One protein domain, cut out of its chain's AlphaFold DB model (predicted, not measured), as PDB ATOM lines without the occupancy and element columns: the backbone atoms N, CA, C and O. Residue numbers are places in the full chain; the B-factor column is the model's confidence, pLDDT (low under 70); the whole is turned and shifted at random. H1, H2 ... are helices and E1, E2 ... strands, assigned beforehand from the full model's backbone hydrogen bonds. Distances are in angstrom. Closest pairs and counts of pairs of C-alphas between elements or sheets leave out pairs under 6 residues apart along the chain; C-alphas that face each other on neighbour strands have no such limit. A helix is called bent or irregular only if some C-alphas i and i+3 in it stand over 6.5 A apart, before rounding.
ATOM      1  N   GLU A  25      17.084 297.054  15.235       46.66
ATOM      2  CA  GLU A  25      15.629 297.263  15.295       46.66
ATOM      3  C   GLU A  25      14.838 295.946  15.329       46.66
ATOM      4  O   GLU A  25      13.944 295.787  16.160       46.66
ATOM      5  N   ILE A  26      15.238 294.950  14.529       47.44
ATOM      6  CA  ILE A  26      14.605 293.618  14.519       47.44
ATOM      7  C   ILE A  26      14.870 292.879  15.846       47.44
ATOM      8  O   ILE A  26      13.982 292.224  16.397       47.44
ATOM      9  N   LYS A  27      16.084 293.025  16.407       49.59
ATOM     10  CA  LYS A  27      16.485 292.375  17.671       49.59
ATOM     11  C   LYS A  27      15.610 292.809  18.847       49.59
ATOM     12  O   LYS A  27      15.232 291.969  19.655       49.59
ATOM     13  N   GLN A  28      15.273 294.095  18.957       45.81
ATOM     14  CA  GLN A  28      14.537 294.604  20.121       45.81
ATOM     15  C   GLN A  28      13.045 294.242  20.119       45.81
ATOM     16  O   GLN A  28      12.476 294.080  21.197       45.81
ATOM     17  N   LYS A  29      12.415 294.073  18.948       48.66
ATOM     18  CA  LYS A  29      10.970 293.794  18.846       48.66
ATOM     19  C   LYS A  29      10.594 292.310  18.889       48.66
ATOM     20  O   LYS A  29       9.518 291.984  19.379       48.66
ATOM     21  N   ILE A  30      11.469 291.411  18.433       52.88
ATOM     22  CA  ILE A  30      11.224 289.951  18.456       52.88
ATOM     23  C   ILE A  30      11.441 289.357  19.859       52.88
ATOM     24  O   ILE A  30      10.889 288.312  20.213       52.88
ATOM     25  N   LEU A  31      12.238 290.034  20.685       52.25
ATOM     26  CA  LEU A  31      12.604 289.586  22.020       52.25
ATOM     27  C   LEU A  31      11.482 289.826  23.037       52.25
ATOM     28  O   LEU A  31      11.313 290.929  23.563       52.25
ATOM     29  N   ARG A  32      10.756 288.760  23.398       52.34
ATOM     30  CA  ARG A  32       9.932 288.780  24.611       52.34
ATOM     31  C   ARG A  32      10.860 288.657  25.817       52.34
ATOM     32  O   ARG A  32      11.583 287.675  25.980       52.34
ATOM     33  N   HIS A  33      10.864 289.693  26.650       48.72
ATOM     34  CA  HIS A  33      11.638 289.727  27.882       48.72
ATOM     35  C   HIS A  33      10.743 289.265  29.031       48.72
ATOM     36  O   HIS A  33       9.743 289.909  29.335       48.72
ATOM     37  N   GLN A  34      11.107 288.166  29.687       42.56
ATOM     38  CA  GLN A  34      10.547 287.809  30.988       42.56
ATOM     39  C   GLN A  34      11.559 288.161  32.076       42.56
ATOM     40  O   GLN A  34      12.748 287.854  31.972       42.56
ATOM     41  N   ILE A  35      11.080 288.829  33.123       46.12
ATOM     42  CA  ILE A  35      11.859 289.073  34.334       46.12
ATOM     43  C   ILE A  35      11.609 287.890  35.261       46.12
ATOM     44  O   ILE A  35      10.525 287.758  35.828       46.12
ATOM     45  N   ILE A  36      12.603 287.019  35.404       41.78
ATOM     46  CA  ILE A  36      12.570 285.975  36.424       41.78
ATOM     47  C   ILE A  36      13.177 286.578  37.688       41.78
ATOM     48  O   ILE A  36      14.364 286.914  37.714       41.78
ATOM     49  N   LYS A  37      12.369 286.715  38.744       40.44
ATOM     50  CA  LYS A  37      12.877 287.106  40.064       40.44
ATOM     51  C   LYS A  37      13.751 285.975  40.600       40.44
ATOM     52  O   LYS A  37      13.249 284.913  40.962       40.44
ATOM     53  N   GLY A  38      15.066 286.178  40.615       39.44
ATOM     54  CA  GLY A  38      15.989 285.215  41.204       39.44
ATOM     55  C   GLY A  38      15.795 285.122  42.720       39.44
ATOM     56  O   GLY A  38      15.492 286.121  43.372       39.44
ATOM     57  N   LYS A  39      16.050 283.940  43.304       42.50
ATOM     58  CA  LYS A  39      16.014 283.698  44.766       42.50
ATOM     59  C   LYS A  39      16.871 284.676  45.594       42.50
ATOM     60  O   LYS A  39      16.631 284.815  46.785       42.50
ATOM     61  N   ASN A  40      17.816 285.379  44.963       58.28
ATOM     62  CA  ASN A  40      18.730 286.331  45.604       58.28
ATOM     63  C   ASN A  40      18.362 287.807  45.340       58.28
ATOM     64  O   ASN A  40      19.212 288.680  45.493       58.28
ATOM     65  N   GLY A  41      17.148 288.100  44.857       43.72
ATOM     66  CA  GLY A  41      16.705 289.475  44.580       43.72
ATOM     67  C   GLY A  41      17.349 290.133  43.353       43.72
ATOM     68  O   GLY A  41      17.102 291.305  43.092       43.72
ATOM     69  N   LYS A  42      18.158 289.396  42.577       43.78
ATOM     70  CA  LYS A  42      18.606 289.834  41.250       43.78
ATOM     71  C   LYS A  42      17.598 289.382  40.201       43.78
ATOM     72  O   LYS A  42      17.434 288.184  39.969       43.78
ATOM     73  N   ASP A  43      16.954 290.353  39.574       39.66
ATOM     74  CA  ASP A  43      16.115 290.152  38.399       39.66
ATOM     75  C   ASP A  43      16.970 289.630  37.238       39.66
ATOM     76  O   ASP A  43      17.873 290.314  36.750       39.66
ATOM     77  N   ILE A  44      16.698 288.405  36.788       44.19
ATOM     78  CA  ILE A  44      17.312 287.847  35.584       44.19
ATOM     79  C   ILE A  44      16.385 288.189  34.421       44.19
ATOM     80  O   ILE A  44      15.270 287.671  34.329       44.19
ATOM     81  N   ARG A  45      16.836 289.071  33.520       44.22
ATOM     82  CA  ARG A  45      16.151 289.310  32.243       44.22
ATOM     83  C   ARG A  45      16.428 288.131  31.321       44.22
ATOM     84  O   ARG A  45      17.505 288.043  30.736       44.22
ATOM     85  N   VAL A  46      15.458 287.233  31.189       45.75
ATOM     86  CA  VAL A  46      15.526 286.141  30.221       45.75
ATOM     87  C   VAL A  46      14.819 286.582  28.951       45.75
ATOM     88  O   VAL A  46      13.631 286.897  28.923       45.75
ATOM     89  N   SER A  47      15.612 286.639  27.897       53.81
ATOM     90  CA  SER A  47      15.195 286.873  26.527       53.81
ATOM     91  C   SER A  47      14.796 285.534  25.913       53.81
ATOM     92  O   SER A  47      15.669 284.694  25.699       53.81
ATOM     93  N   TYR A  48      13.506 285.303  25.667       59.22
ATOM     94  CA  TYR A  48      13.043 284.081  25.005       59.22
ATOM     95  C   TYR A  48      12.463 284.402  23.631       59.22
ATOM     96  O   TYR A  48      11.709 285.361  23.457       59.22
ATOM     97  N   ILE A  49      12.807 283.567  22.650       70.81
ATOM     98  CA  ILE A  49      12.160 283.568  21.339       70.81
ATOM     99  C   ILE A  49      11.191 282.395  21.290       70.81
ATOM    100  O   ILE A  49      11.565 281.247  21.551       70.81
ATOM    101  N   SER A  50       9.926 282.681  20.992       81.75
ATOM    102  CA  SER A  50       8.969 281.627  20.672       81.75
ATOM    103  C   SER A  50       9.236 281.173  19.243       81.75
ATOM    104  O   SER A  50       9.261 281.997  18.329       81.75
ATOM    105  N   MET A  51       9.473 279.878  19.058       88.62
ATOM    106  CA  MET A  51       9.683 279.278  17.745       88.62
ATOM    107  C   MET A  51       8.816 278.035  17.594       88.62
ATOM    108  O   MET A  51       8.812 277.178  18.479       88.62
ATOM    109  N   THR A  52       8.143 277.926  16.455       89.81
ATOM    110  CA  THR A  52       7.448 276.724  15.996       89.81
ATOM    111  C   THR A  52       8.473 275.704  15.499       89.81
ATOM    112  O   THR A  52       9.387 276.063  14.753       89.81
ATOM    113  N   LYS A  53       8.338 274.448  15.937       93.25
ATOM    114  CA  LYS A  53       9.195 273.315  15.557       93.25
ATOM    115  C   LYS A  53       8.576 272.550  14.386       93.25
ATOM    116  O   LYS A  53       7.371 272.323  14.380       93.25
ATOM    117  N   PHE A  54       9.419 272.112  13.459       93.12
ATOM    118  CA  PHE A  54       9.103 271.187  12.379       93.12
ATOM    119  C   PHE A  54      10.111 270.031  12.425       93.12
ATOM    120  O   PHE A  54      11.291 270.226  12.135       93.12
ATOM    121  N   GLU A  55       9.647 268.856  12.850       94.81
ATOM    122  CA  GLU A  55      10.451 267.629  12.963       94.81
ATOM    123  C   GLU A  55      10.705 266.995  11.598       94.81
ATOM    124  O   GLU A  55       9.840 267.059  10.724       94.81
ATOM    125  N   ASP A  56      11.892 266.410  11.422       95.38
ATOM    126  CA  ASP A  56      12.361 265.802  10.169       95.38
ATOM    127  C   ASP A  56      12.256 266.748   8.964       95.38
ATOM    128  O   ASP A  56      11.967 266.348   7.828       95.38
ATOM    129  N   LYS A  57      12.459 268.046   9.217       96.25
ATOM    130  CA  LYS A  57      12.390 269.107   8.213       96.25
ATOM    131  C   LYS A  57      13.650 269.953   8.207       96.25
ATOM    132  O   LYS A  57      14.223 270.276   9.243       96.25
ATOM    133  N   LEU A  58      13.991 270.424   7.014       96.06
ATOM    134  CA  LEU A  58      15.062 271.381   6.778       96.06
ATOM    135  C   LEU A  58      14.581 272.455   5.801       96.06
ATOM    136  O   LEU A  58      14.013 272.140   4.756       96.06
ATOM    137  N   LEU A  59      14.837 273.728   6.109       96.19
ATOM    138  CA  LEU A  59      14.656 274.800   5.133       96.19
ATOM    139  C   LEU A  59      15.911 274.889   4.252       96.19
ATOM    140  O   LEU A  59      16.981 275.253   4.746       96.19
ATOM    141  N   ILE A  60      15.790 274.562   2.959       95.56
ATOM    142  CA  ILE A  60      16.890 274.651   1.983       95.56
ATOM    143  C   ILE A  60      17.148 276.123   1.652       95.56
ATOM    144  O   ILE A  60      16.622 276.679   0.687       95.56
ATOM    145  N   LYS A  61      17.978 276.764   2.471       94.62
ATOM    146  CA  LYS A  61      18.420 278.147   2.293       94.62
ATOM    147  C   LYS A  61      19.886 278.274   2.692       94.62
ATOM    148  O   LYS A  61      20.358 277.564   3.576       94.62
ATOM    149  N   THR A  62      20.608 279.188   2.049       95.12
ATOM    150  CA  THR A  62      21.972 279.533   2.458       95.12
ATOM    151  C   THR A  62      21.942 280.142   3.860       95.12
ATOM    152  O   THR A  62      21.265 281.154   4.051       95.12
ATOM    153  N   PRO A  63      22.648 279.561   4.843       96.06
ATOM    154  CA  PRO A  63      22.656 280.109   6.185       96.06
ATOM    155  C   PRO A  63      23.444 281.410   6.256       96.06
ATOM    156  O   PRO A  63      24.533 281.520   5.696       96.06
ATOM    157  N   VAL A  64      22.917 282.362   7.025       94.81
ATOM    158  CA  VAL A  64      23.615 283.606   7.381       94.81
ATOM    159  C   VAL A  64      24.836 283.284   8.240       94.81
ATOM    160  O   VAL A  64      25.890 283.903   8.115       94.81
ATOM    161  N   LYS A  65      24.698 282.290   9.124       95.62
ATOM    162  CA  LYS A  65      25.768 281.791   9.990       95.62
ATOM    163  C   LYS A  65      25.533 280.314  10.288       95.62
ATOM    164  O   LYS A  65      24.404 279.912  10.542       95.62
ATOM    165  N   SER A  66      26.604 279.525  10.307       97.00
ATOM    166  CA  SER A  66      26.581 278.146  10.811       97.00
ATOM    167  C   SER A  66      27.477 278.036  12.040       97.00
ATOM    168  O   SER A  66      28.593 278.553  12.036       97.00
ATOM    169  N   VAL A  67      26.993 277.378  13.089       96.19
ATOM    170  CA  VAL A  67      27.713 277.159  14.352       96.19
ATOM    171  C   VAL A  67      27.480 275.739  14.850       96.19
ATOM    172  O   VAL A  67      26.415 275.171  14.628       96.19
ATOM    173  N   PHE A  68      28.464 275.160  15.534       97.00
ATOM    174  CA  PHE A  68      28.283 273.891  16.236       97.00
ATOM    175  C   PHE A  68      27.802 274.158  17.658       97.00
ATOM    176  O   PHE A  68      28.360 275.006  18.356       97.00
ATOM    177  N   VAL A  69      26.770 273.436  18.072       96.44
ATOM    178  CA  VAL A  69      26.121 273.572  19.381       96.44
ATOM    179  C   VAL A  69      25.823 272.192  19.951       96.44
ATOM    180  O   VAL A  69      25.775 271.210  19.215       96.44
ATOM    181  N   ARG A  70      25.604 272.104  21.260       93.94
ATOM    182  CA  ARG A  70      25.227 270.853  21.938       93.94
ATOM    183  C   ARG A  70      23.724 270.719  22.129       93.94
ATOM    184  O   ARG A  70      23.225 269.620  22.328       93.94
ATOM    185  N   THR A  71      22.994 271.834  22.108       92.75
ATOM    186  CA  THR A  71      21.551 271.845  22.365       92.75
ATOM    187  C   THR A  71      20.816 272.840  21.471       92.75
ATOM    188  O   THR A  71      21.369 273.849  21.025       92.75
ATOM    189  N   ILE A  72      19.516 272.613  21.279       92.94
ATOM    190  CA  ILE A  72      18.621 273.583  20.634       92.94
ATOM    191  C   ILE A  72      18.578 274.929  21.379       92.94
ATOM    192  O   ILE A  72      18.418 275.980  20.760       92.94
ATOM    193  N   VAL A  73      18.748 274.925  22.707       91.56
ATOM    194  CA  VAL A  73      18.755 276.151  23.524       91.56
ATOM    195  C   VAL A  73      19.952 277.028  23.162       91.56
ATOM    196  O   VAL A  73      19.793 278.234  22.977       91.56
ATOM    197  N   GLU A  74      21.127 276.424  22.980       93.81
ATOM    198  CA  GLU A  74      22.324 277.124  22.499       93.81
ATOM    199  C   GLU A  74      22.123 277.674  21.082       93.81
ATOM    200  O   GLU A  74      22.431 278.841  20.833       93.81
ATOM    201  N   CYS A  75      21.530 276.887  20.176       95.19
ATOM    202  CA  CYS A  75      21.230 277.332  18.809       95.19
ATOM    203  C   CYS A  75      20.294 278.551  18.784       95.19
ATOM    204  O   CYS A  75      20.571 279.549  18.117       95.19
ATOM    205  N   LYS A  76      19.210 278.512  19.570       93.00
ATOM    206  CA  LYS A  76      18.292 279.650  19.740       93.00
ATOM    207  C   LYS A  76      19.011 280.865  20.327       93.00
ATOM    208  O   LYS A  76      18.776 281.984  19.877       93.00
ATOM    209  N   GLY A  77      19.914 280.652  21.284       90.81
ATOM    210  CA  GLY A  77      20.768 281.701  21.837       90.81
ATOM    211  C   GLY A  77      21.653 282.368  20.781       90.81
ATOM    212  O   GLY A  77      21.782 283.591  20.770       90.81
ATOM    213  N   GLU A  78      22.221 281.594  19.858       92.81
ATOM    214  CA  GLU A  78      22.997 282.127  18.734       92.81
ATOM    215  C   GLU A  78      22.117 282.866  17.716       92.81
ATOM    216  O   GLU A  78      22.519 283.924  17.226       92.81
ATOM    217  N   CYS A  79      20.893 282.387  17.470       90.81
ATOM    218  CA  CYS A  79      19.908 283.092  16.648       90.81
ATOM    219  C   CYS A  79      19.563 284.472  17.230       90.81
ATOM    220  O   CYS A  79      19.650 285.465  16.520       90.81
ATOM    221  N   ILE A  80      19.293 284.568  18.538       88.12
ATOM    222  CA  ILE A  80      19.014 285.846  19.223       88.12
ATOM    223  C   ILE A  80      20.155 286.855  19.039       88.12
ATOM    224  O   ILE A  80      19.928 288.052  18.848       88.12
ATOM    225  N   LYS A  81      21.403 286.382  19.107       88.19
ATOM    226  CA  LYS A  81      22.579 287.243  18.953       88.19
ATOM    227  C   LYS A  81      22.780 287.686  17.505       88.19
ATOM    228  O   LYS A  81      23.332 288.770  17.291       88.19
ATOM    229  N   CYS A  82      22.351 286.892  16.521       85.69
ATOM    230  CA  CYS A  82      22.540 287.221  15.116       85.69
ATOM    231  C   CYS A  82      21.425 288.118  14.563       85.69
ATOM    232  O   CYS A  82      20.246 287.778  14.585       85.69
ATOM    233  N   ALA A  83      21.811 289.288  14.047       85.00
ATOM    234  CA  ALA A  83      20.884 290.207  13.395       85.00
ATOM    235  C   ALA A  83      20.164 289.524  12.224       85.00
ATOM    236  O   ALA A  83      20.806 288.888  11.395       85.00
ATOM    237  N   GLY A  84      18.840 289.678  12.164       84.25
ATOM    238  CA  GLY A  84      18.022 289.136  11.079       84.25
ATOM    239  C   GLY A  84      17.727 287.639  11.169       84.25
ATOM    240  O   GLY A  84      17.000 287.146  10.316       84.25
ATOM    241  N   CYS A  85      18.218 286.915  12.182       90.50
ATOM    242  CA  CYS A  85      17.854 285.510  12.350       90.50
ATOM    243  C   CYS A  85      16.367 285.377  12.708       90.50
ATOM    244  O   CYS A  85      15.928 285.817  13.772       90.50
ATOM    245  N   VAL A  86      15.596 284.763  11.811       90.75
ATOM    246  CA  VAL A  86      14.145 284.544  11.965       90.75
ATOM    247  C   VAL A  86      13.761 283.065  11.920       90.75
ATOM    248  O   VAL A  86      12.640 282.696  12.278       90.75
ATOM    249  N   SER A  87      14.690 282.200  11.518       94.88
ATOM    250  CA  SER A  87      14.569 280.753  11.648       94.88
ATOM    251  C   SER A  87      15.946 280.094  11.756       94.88
ATOM    252  O   SER A  87      16.982 280.744  11.595       94.88
ATOM    253  N   LEU A  88      15.966 278.805  12.077       97.50
ATOM    254  CA  LEU A  88      17.174 278.001  12.163       97.50
ATOM    255  C   LEU A  88      16.907 276.552  11.743       97.50
ATOM    256  O   LEU A  88      15.793 276.055  11.904       97.50
ATOM    257  N   ASN A  89      17.935 275.874  11.234       98.00
ATOM    258  CA  ASN A  89      17.970 274.414  11.151       98.00
ATOM    259  C   ASN A  89      18.911 273.881  12.238       98.00
ATOM    260  O   ASN A  89      19.998 274.427  12.439       98.00
ATOM    261  N   LEU A  90      18.516 272.801  12.898       97.62
ATOM    262  CA  LEU A  90      19.344 272.022  13.804       97.62
ATOM    263  C   LEU A  90      19.564 270.650  13.165       97.62
ATOM    264  O   LEU A  90      18.618 269.886  13.025       97.62
ATOM    265  N   ILE A  91      20.790 270.361  12.742       97.31
ATOM    266  CA  ILE A  91      21.131 269.135  12.010       97.31
ATOM    267  C   ILE A  91      22.049 268.301  12.895       97.31
ATOM    268  O   ILE A  91      23.065 268.821  13.364       97.31
ATOM    269  N   ALA A  92      21.713 267.038  13.140       95.00
ATOM    270  CA  ALA A  92      22.592 266.150  13.887       95.00
ATOM    271  C   ALA A  92      23.852 265.841  13.062       95.00
ATOM    272  O   ALA A  92      23.774 265.395  11.923       95.00
ATOM    273  N   GLU A  93      25.029 266.097  13.632       92.25
ATOM    274  CA  GLU A  93      26.314 265.708  13.020       92.25
ATOM    275  C   GLU A  93      26.870 264.446  13.675       92.25
ATOM    276  O   GLU A  93      27.543 263.639  13.042       92.25
ATOM    277  N   ASN A  94      26.613 264.307  14.975       90.88
ATOM    278  CA  ASN A  94      26.897 263.135  15.785       90.88
ATOM    279  C   ASN A  94      25.995 263.162  17.031       90.88
ATOM    280  O   ASN A  94      25.212 264.090  17.222       90.88
ATOM    281  N   GLU A  95      26.149 262.178  17.914       86.19
ATOM    282  CA  GLU A  95      25.337 262.040  19.133       86.19
ATOM    283  C   GLU A  95      25.478 263.207  20.130       86.19
ATOM    284  O   GLU A  95      24.664 263.351  21.036       86.19
ATOM    285  N   THR A  96      26.524 264.033  20.010       90.69
ATOM    286  CA  THR A  96      26.856 265.085  20.988       90.69
ATOM    287  C   THR A  96      26.683 266.503  20.443       90.69
ATOM    288  O   THR A  96      26.485 267.443  21.217       90.69
ATOM    289  N   TYR A  97      26.797 266.683  19.128       93.69
ATOM    290  CA  TYR A  97      26.853 267.987  18.484       93.69
ATOM    291  C   TYR A  97      25.896 268.086  17.306       93.69
ATOM    292  O   TYR A  97      25.801 267.203  16.451       93.69
ATOM    293  N   PHE A  98      25.282 269.257  17.222       97.00
ATOM    294  CA  PHE A  98      24.422 269.664  16.132       97.00
ATOM    295  C   PHE A  98      25.084 270.794  15.349       97.00
ATOM    296  O   PHE A  98      25.653 271.729  15.927       97.00
ATOM    297  N   ARG A  99      24.955 270.754  14.024       97.75
ATOM    298  CA  ARG A  99      25.180 271.917  13.171       97.75
ATOM    299  C   ARG A  99      23.923 272.777  13.201       97.75
ATOM    300  O   ARG A  99      22.878 272.413  12.671       97.75
ATOM    301  N   CYS A 100      24.045 273.939  13.821       98.00
ATOM    302  CA  CYS A 100      23.012 274.956  13.896       98.00
ATOM    303  C   CYS A 100      23.216 275.971  12.765       98.00
ATOM    304  O   CYS A 100      24.212 276.697  12.726       98.00
ATOM    305  N   GLN A 101      22.279 276.000  11.824       98.06
ATOM    306  CA  GLN A 101      22.251 276.925  10.696       98.06
ATOM    307  C   GLN A 101      21.253 278.043  10.987       98.06
ATOM    308  O   GLN A 101      20.066 277.778  11.116       98.06
ATOM    309  N   LEU A 102      21.721 279.286  11.078       96.75
ATOM    310  CA  LEU A 102      20.896 280.470  11.316       96.75
ATOM    311  C   LEU A 102      20.461 281.084   9.985       96.75
ATOM    312  O   LEU A 102      21.301 281.306   9.109       96.75
ATOM    313  N   LEU A 103      19.170 281.378   9.842       95.75
ATOM    314  CA  LEU A 103      18.555 281.782   8.579       95.75
ATOM    315  C   LEU A 103      17.817 283.125   8.734       95.75
ATOM    316  O   LEU A 103      17.151 283.377   9.741       95.75
ATOM    317  N   ASP A 104      17.902 283.967   7.705       91.62
ATOM    318  CA  ASP A 104      17.183 285.246   7.571       91.62
ATOM    319  C   ASP A 104      15.821 285.117   6.870       91.62
ATOM    320  O   ASP A 104      15.133 286.103   6.579       91.62
ATOM    321  N   ASP A 105      15.406 283.880   6.613       89.50
ATOM    322  CA  ASP A 105      14.161 283.568   5.937       89.50
ATOM    323  C   ASP A 105      13.314 282.588   6.737       89.50
ATOM    324  O   ASP A 105      13.786 281.955   7.678       89.50
ATOM    325  N   THR A 106      12.045 282.463   6.371       88.00
ATOM    326  CA  THR A 106      11.121 281.513   6.998       88.00
ATOM    327  C   THR A 106      10.409 280.688   5.941       88.00
ATOM    328  O   THR A 106      10.186 281.145   4.816       88.00
ATOM    329  N   HIS A 107       9.972 279.485   6.320       85.69
ATOM    330  CA  HIS A 107       9.148 278.651   5.443       85.69
ATOM    331  C   HIS A 107       7.834 279.345   5.037       85.69
ATOM    332  O   HIS A 107       7.262 279.012   4.008       85.69
ATOM    333  N   TYR A 108       7.371 280.358   5.778       82.94
ATOM    334  CA  TYR A 108       6.181 281.131   5.417       82.94
ATOM    335  C   TYR A 108       6.322 281.868   4.078       82.94
ATOM    336  O   TYR A 108       5.355 281.947   3.324       82.94
ATOM    337  N   LYS A 109       7.515 282.388   3.753       76.94
ATOM    338  CA  LYS A 109       7.742 283.083   2.474       76.94
ATOM    339  C   LYS A 109       7.927 282.116   1.307       76.94
ATOM    340  O   LYS A 109       7.537 282.422   0.184       76.94
ATOM    341  N   GLN A 110       8.571 280.980   1.563       76.50
ATOM    342  CA  GLN A 110       8.933 279.992   0.547       76.50
ATOM    343  C   GLN A 110       8.641 278.577   1.074       76.50
ATOM    344  O   GLN A 110       9.574 277.837   1.390       76.50
ATOM    345  N   PRO A 111       7.359 278.177   1.179       81.62
ATOM    346  CA  PRO A 111       6.977 276.919   1.832       81.62
ATOM    347  C   PRO A 111       7.540 275.684   1.126       81.62
ATOM    348  O   PRO A 111       7.860 274.697   1.775       81.62
ATOM    349  N   TYR A 112       7.748 275.767  -0.190       83.31
ATOM    350  CA  TYR A 112       8.352 274.707  -0.999       83.31
ATOM    351  C   TYR A 112       9.832 274.436  -0.681       83.31
ATOM    352  O   TYR A 112      10.352 273.405  -1.096       83.31
ATOM    353  N   LEU A 113      10.526 275.339   0.026       90.81
ATOM    354  CA  LEU A 113      11.913 275.119   0.454       90.81
ATOM    355  C   LEU A 113      12.013 274.312   1.751       90.81
ATOM    356  O   LEU A 113      13.114 273.905   2.117       90.81
ATOM    357  N   LEU A 114      10.900 274.103   2.460       93.88
ATOM    358  CA  LEU A 114      10.863 273.269   3.654       93.88
ATOM    359  C   LEU A 114      10.699 271.805   3.232       93.88
ATOM    360  O   LEU A 114       9.592 271.337   2.958       93.88
ATOM    361  N   VAL A 115      11.812 271.085   3.163       94.56
ATOM    362  CA  VAL A 115      11.857 269.698   2.687       94.56
ATOM    363  C   VAL A 115      11.960 268.714   3.842       94.56
ATOM    364  O   VAL A 115      12.318 269.093   4.955       94.56
ATOM    365  N   ASN A 116      11.676 267.443   3.563       95.88
ATOM    366  CA  ASN A 116      11.982 266.358   4.491       95.88
ATOM    367  C   ASN A 116      13.495 266.150   4.561       95.88
ATOM    368  O   ASN A 116      14.154 266.050   3.524       95.88
ATOM    369  N   ALA A 117      14.022 266.054   5.772       94.25
ATOM    370  CA  ALA A 117      15.404 265.695   6.031       94.25
ATOM    371  C   ALA A 117      15.450 264.940   7.357       94.25
ATOM    372  O   ALA A 117      15.211 265.529   8.409       94.25
ATOM    373  N   ASN A 118      15.733 263.641   7.280       88.94
ATOM    374  CA  ASN A 118      15.946 262.822   8.468       88.94
ATOM    375  C   ASN A 118      17.117 263.419   9.267       88.94
ATOM    376  O   ASN A 118      18.063 263.940   8.671       88.94
ATOM    377  N   ASP A 119      17.033 263.365  10.595       91.12
ATOM    378  CA  ASP A 119      18.051 263.893  11.518       91.12
ATOM    379  C   ASP A 119      18.217 265.428  11.491       91.12
ATOM    380  O   ASP A 119      19.239 265.976  11.926       91.12
ATOM    381  N   ALA A 120      17.200 266.141  11.000       94.81
ATOM    382  CA  ALA A 120      17.142 267.595  11.026       94.81
ATOM    383  C   ALA A 120      15.825 268.109  11.617       94.81
ATOM    384  O   ALA A 120      14.738 267.604  11.344       94.81
ATOM    385  N   GLU A 121      15.928 269.183  12.393       96.00
ATOM    386  CA  GLU A 121      14.788 269.925  12.913       96.00
ATOM    387  C   GLU A 121      14.842 271.364  12.405       96.00
ATOM    388  O   GLU A 121      15.862 272.052  12.527       96.00
ATOM    389  N   HIS A 122      13.728 271.859  11.875       96.94
ATOM    390  CA  HIS A 122      13.602 273.258  11.497       96.94
ATOM    391  C   HIS A 122      12.796 274.016  12.551       96.94
ATOM    392  O   HIS A 122      11.721 273.588  12.971       96.94
ATOM    393  N   HIS A 123      13.287 275.184  12.958       95.06
ATOM    394  CA  HIS A 123      12.588 276.068  13.881       95.06
ATOM    395  C   HIS A 123      12.424 277.449  13.262       95.06
ATOM    396  O   HIS A 123      13.400 278.105  12.921       95.06
ATOM    397  N   THR A 124      11.191 277.929  13.168       91.69
ATOM    398  CA  THR A 124      10.865 279.277  12.680       91.69
ATOM    399  C   THR A 124      10.231 280.076  13.814       91.69
ATOM    400  O   THR A 124       9.499 279.508  14.618       91.69
ATOM    401  N   LEU A 125      10.491 281.385  13.898       88.25
ATOM    402  CA  LEU A 125       9.797 282.263  14.847       88.25
ATOM    403  C   LEU A 125       8.276 282.108  14.753       88.25
ATOM    404  O   LEU A 125       7.702 282.162  13.665       88.25
ATOM    405  N   SER A 126       7.632 281.945  15.907       84.81
ATOM    406  CA  SER A 126       6.176 281.879  15.999       84.81
ATOM    407  C   SER A 126       5.582 283.227  15.597       84.81
ATOM    408  O   SER A 126       5.985 284.267  16.119       84.81
ATOM    409  N   THR A 127       4.617 283.217  14.684       80.88
ATOM    410  CA  THR A 127       3.918 284.414  14.198       80.88
ATOM    411  C   THR A 127       2.436 284.112  14.023       80.88
ATOM    412  O   THR A 127       2.020 282.957  14.101       80.88
ATOM    413  N   ILE A 128       1.633 285.125  13.695       76.06
ATOM    414  CA  ILE A 128       0.240 284.909  13.277       76.06
ATOM    415  C   ILE A 128       0.136 283.954  12.068       76.06
ATOM    416  O   ILE A 128      -0.837 283.224  11.937       76.06
ATOM    417  N   CYS A 129       1.174 283.857  11.226       78.44
ATOM    418  CA  CYS A 129       1.224 282.888  10.128       78.44
ATOM    419  C   CYS A 129       1.445 281.435  10.593       78.44
ATOM    420  O   CYS A 129       1.316 280.517   9.789       78.44
ATOM    421  N   SER A 130       1.770 281.184  11.862       73.19
ATOM    422  CA  SER A 130       1.922 279.824  12.396       73.19
ATOM    423  C   SER A 130       0.583 279.097  12.551       73.19
ATOM    424  O   SER A 130       0.561 277.873  12.543       73.19
ATOM    425  N   THR A 131      -0.531 279.828  12.640       65.31
ATOM    426  CA  THR A 131      -1.897 279.282  12.751       65.31
ATOM    427  C   THR A 131      -2.649 279.337  11.412       65.31
ATOM    428  O   THR A 131      -3.872 279.446  11.385       65.31
ATOM    429  N   ALA A 132      -1.919 279.339  10.289       52.91
ATOM    430  CA  ALA A 132      -2.371 279.746   8.951       52.91
ATOM    431  C   ALA A 132      -3.474 278.910   8.272       52.91
ATOM    432  O   ALA A 132      -3.776 279.196   7.114       52.91
ATOM    433  N   GLU A 133      -4.133 277.962   8.942       50.88
ATOM    434  CA  GLU A 133      -5.248 277.223   8.327       50.88
ATOM    435  C   GLU A 133      -6.377 278.146   7.824       50.88
ATOM    436  O   GLU A 133      -7.046 277.792   6.860       50.88
ATOM    437  N   ASN A 134      -6.513 279.373   8.354       51.41
ATOM    438  CA  ASN A 134      -7.586 280.297   7.953       51.41
ATOM    439  C   ASN A 134      -7.176 281.726   7.556       51.41
ATOM    440  O   ASN A 134      -8.028 282.485   7.107       51.41
ATOM    441  N   ILE A 135      -5.911 282.136   7.697       61.09
ATOM    442  CA  ILE A 135      -5.578 283.572   7.570       61.09
ATOM    443  C   ILE A 135      -5.390 284.011   6.110       61.09
ATOM    444  O   ILE A 135      -5.896 285.051   5.703       61.09
ATOM    445  N   CYS A 136      -4.682 283.212   5.309       67.88
ATOM    446  CA  CYS A 136      -4.481 283.481   3.877       67.88
ATOM    447  C   CYS A 136      -5.074 282.376   2.983       67.88
ATOM    448  O   CYS A 136      -4.837 282.354   1.777       67.88
ATOM    449  N   SER A 137      -5.829 281.441   3.565       55.44
ATOM    450  CA  SER A 137      -6.299 280.229   2.898       55.44
ATOM    451  C   SER A 137      -7.490 280.503   1.972       55.44
ATOM    452  O   SER A 137      -8.640 280.545   2.390       55.44
ATOM    453  N   THR A 138      -7.204 280.627   0.675       49.81
ATOM    454  CA  THR A 138      -8.051 280.040  -0.373       49.81
ATOM    455  C   THR A 138      -7.158 279.160  -1.255       49.81
ATOM    456  O   THR A 138      -6.365 279.636  -2.066       49.81
ATOM    457  N   ASN A 139      -7.254 277.840  -1.069       53.75
ATOM    458  CA  ASN A 139      -6.703 276.805  -1.961       53.75
ATOM    459  C   ASN A 139      -5.171 276.776  -2.155       53.75
ATOM    460  O   ASN A 139      -4.701 276.371  -3.217       53.75
ATOM    461  N   GLY A 140      -4.378 277.199  -1.165       56.75
ATOM    462  CA  GLY A 140      -2.908 277.069  -1.200       56.75
ATOM    463  C   GLY A 140      -2.180 277.976  -2.204       56.75
ATOM    464  O   GLY A 140      -0.970 277.857  -2.367       56.75
ATOM    465  N   ARG A 141      -2.893 278.903  -2.862       64.25
ATOM    466  CA  ARG A 141      -2.338 279.828  -3.879       64.25
ATOM    467  C   ARG A 141      -1.771 281.124  -3.298       64.25
ATOM    468  O   ARG A 141      -1.119 281.898  -4.001       64.25
ATOM    469  N   ILE A 142      -2.031 281.364  -2.018       71.00
ATOM    470  CA  ILE A 142      -1.660 282.576  -1.302       71.00
ATOM    471  C   ILE A 142      -0.885 282.152  -0.053       71.00
ATOM    472  O   ILE A 142      -1.387 281.373   0.755       71.00
ATOM    473  N   TYR A 143       0.343 282.645   0.102       74.50
ATOM    474  CA  TYR A 143       1.165 282.392   1.283       74.50
ATOM    475  C   TYR A 143       1.097 283.570   2.257       74.50
ATOM    476  O   TYR A 143       0.970 284.734   1.866       74.50
ATOM    477  N   CYS A 144       1.173 283.260   3.548       80.00
ATOM    478  CA  CYS A 144       1.203 284.251   4.613       80.00
ATOM    479  C   CYS A 144       2.632 284.767   4.774       80.00
ATOM    480  O   CYS A 144       3.529 283.993   5.072       80.00
ATOM    481  N   GLN A 145       2.872 286.063   4.587       82.75
ATOM    482  CA  GLN A 145       4.153 286.685   4.910       82.75
ATOM    483  C   GLN A 145       4.024 287.465   6.227       82.75
ATOM    484  O   GLN A 145       3.336 288.491   6.244       82.75
ATOM    485  N   PRO A 146       4.690 287.036   7.313       79.81
ATOM    486  CA  PRO A 146       4.646 287.765   8.572       79.81
ATOM    487  C   PRO A 146       5.441 289.075   8.487       79.81
ATOM    488  O   PRO A 146       6.495 289.150   7.850       79.81
ATOM    489  N   LYS A 147       4.936 290.105   9.170       80.00
ATOM    490  CA  LYS A 147       5.624 291.368   9.454       80.00
ATOM    491  C   LYS A 147       6.067 291.354  10.917       80.00
ATOM    492  O   LYS A 147       5.297 291.708  11.808       80.00
ATOM    493  N   PHE A 148       7.313 290.941  11.148       72.12
ATOM    494  CA  PHE A 148       7.876 290.763  12.494       72.12
ATOM    495  C   PHE A 148       7.893 292.053  13.337       72.12
ATOM    496  O   PHE A 148       7.849 291.972  14.559       72.12
ATOM    497  N   ASP A 149       7.882 293.233  12.707       69.44
ATOM    498  CA  ASP A 149       7.947 294.526  13.408       69.44
ATOM    499  C   ASP A 149       6.604 295.032  13.960       69.44
ATOM    500  O   ASP A 149       6.590 296.001  14.729       69.44
ATOM    501  N   SER A 150       5.483 294.442  13.537       68.06
ATOM    502  CA  SER A 150       4.133 294.925  13.867       68.06
ATOM    503  C   SER A 150       3.135 293.825  14.226       68.06
ATOM    504  O   SER A 150       1.938 294.094  14.240       68.06
ATOM    505  N   ASP A 151       3.614 292.602  14.480       68.62
ATOM    506  CA  ASP A 151       2.790 291.414  14.770       68.62
ATOM    507  C   ASP A 151       1.593 291.264  13.809       68.62
ATOM    508  O   ASP A 151       0.467 290.939  14.179       68.62
ATOM    509  N   SER A 152       1.836 291.578  12.535       76.31
ATOM    510  CA  SER A 152       0.835 291.552  11.469       76.31
ATOM    511  C   SER A 152       1.310 290.662  10.325       76.31
ATOM    512  O   SER A 152       2.399 290.085  10.365       76.31
ATOM    513  N   HIS A 153       0.499 290.521   9.282       81.31
ATOM    514  CA  HIS A 153       0.844 289.709   8.123       81.31
ATOM    515  C   HIS A 153       0.365 290.364   6.830       81.31
ATOM    516  O   HIS A 153      -0.460 291.276   6.822       81.31
ATOM    517  N   THR A 154       0.908 289.887   5.717       80.75
ATOM    518  CA  THR A 154       0.402 290.166   4.374       80.75
ATOM    519  C   THR A 154       0.248 288.858   3.634       80.75
ATOM    520  O   THR A 154       1.190 288.069   3.594       80.75
ATOM    521  N   CYS A 155      -0.903 288.641   3.022       78.12
ATOM    522  CA  CYS A 155      -1.123 287.497   2.156       78.12
ATOM    523  C   CYS A 155      -0.584 287.818   0.753       78.12
ATOM    524  O   CYS A 155      -0.934 288.850   0.178       78.12
ATOM    525  N   LYS A 156       0.305 286.976   0.216       75.12
ATOM    526  CA  LYS A 156       0.940 287.183  -1.092       75.12
ATOM    527  C   LYS A 156       0.717 286.006  -2.023       75.12
ATOM    528  O   LYS A 156       0.751 284.853  -1.613       75.12
ATOM    529  N   CYS A 157       0.539 286.319  -3.298       70.81
ATOM    530  CA  CYS A 157       0.397 285.330  -4.355       70.81
ATOM    531  C   CYS A 157       1.746 284.788  -4.819       70.81
ATOM    532  O   CYS A 157       2.739 285.522  -4.894       70.81
ATOM    533  N   VAL A 158       1.774 283.501  -5.159       66.06
ATOM    534  CA  VAL A 158       2.921 282.885  -5.834       66.06
ATOM    535  C   VAL A 158       3.017 283.482  -7.248       66.06
ATOM    536  O   VAL A 158       2.040 283.499  -7.991       66.06
TER     537      VAL A 158
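AT A GLANCE: This is residues 25 to 158 of the 465 residues of an uncharacterized protein of Clytia hemisphaerica (UniProt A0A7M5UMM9). A strongly twisted five-stranded sheet, with helix H2 packed on one face, makes the main body; its strands E3 and E7 fold back on themselves at sharp bends. Two separate hairpins extend the model at opposite ends of its longest axis: E1 and E2 form an arm at one end, and E8 and E9, with the short helix H3 beside them, form a small lobe at the other. The printed part has 134 residues, with three named helices and nine named strands in the order H1 E1 E2 E3 E4 H2 E5 E6 E7 H3 E8 E9, a mixed class. The large sheet runs E3 - E7 - E5 - E6 - E4, all antiparallel. The whole is compact, with a radius of gyration of the C-alphas of 16.0 A and spans of 54 by 37 by 23 A.

IN THESE COORDINATES: H1, residues 25 to 30, begins at C-alpha 25 (15.629, 297.263, 15.295). E1, residues 32 to 37, is 15.8 A long, and E2, residues 43 to 48, is 15.0 A. E3, residues 51 to 59, bends by 117 degrees at residue 56. E4 is residues 65 to 69. H2, residues 72 to 81, is 14.3 A long and begins at C-alpha 72 (18.621, 273.583, 20.634). E5, residues 87 to 92, is 16.8 A; E6, residues 98 to 103, is 15.4 A. E7, residues 114 to 125, bends by 147 degrees at residue 117. H3, residues 128 to 131, is neither bent nor irregular, but only just: C-alphas 128 and 131 are 6.0 A apart. E8, residues 142 to 147, is 15.7 A, and E9, residues 152 to 157, is 17.0 A, ending at C-alpha 157 (0.397, 285.330, -4.355).

HOW THE PARTS SIT: In the large sheet, E3 and E7 pair through N 54 and O 122, 2.8 A, and beyond their bends through N 115 and O 58, 2.9 A. E7 and E5 pair through N 90 and O 121, 2.8 A. The hairpin E5 and E6 has N 101 and O 89 at 2.8 A; E6 and E4 have N 100 and O 67 at 2.8 A. H2 is on this sheet; its closest C-alphas to E6 are those of Cys 75 and Cys 100, 5.7 A. E4, H2 and E5 form a split strand-helix-strand unit, two strands running the same way with E6 between them, and its crossover is right-handed. E2 runs on into E3 at 39 degrees, and the hairpin E1 and E2 has N 34 and O 46 at 2.9 A. H1 and H2 are close but not clearly touching, with the C-alphas of Lys 27 and Ile 80 closest at 7.2 A. The hairpin E8 and E9 has N 145 and O 154 at 2.8 A and is apart from E7. The closest C-alphas of H3 and E8 are those of Cys 129 and Cys 144, 5.7 A. Every O i to N i+4 pair is within hydrogen-bond range in H2, 1 of 2 in H1, and H3 is too short for one.

THE WHOLE: The C-alphas farthest apart are those of Asn 40 and Asn 139, 54.8 A. The printed part has no cut and no long link. The mean pLDDT of the printed part is 78.4; residues 25 to 48, 131 to 141, 149 to 151 and 158 are under 70.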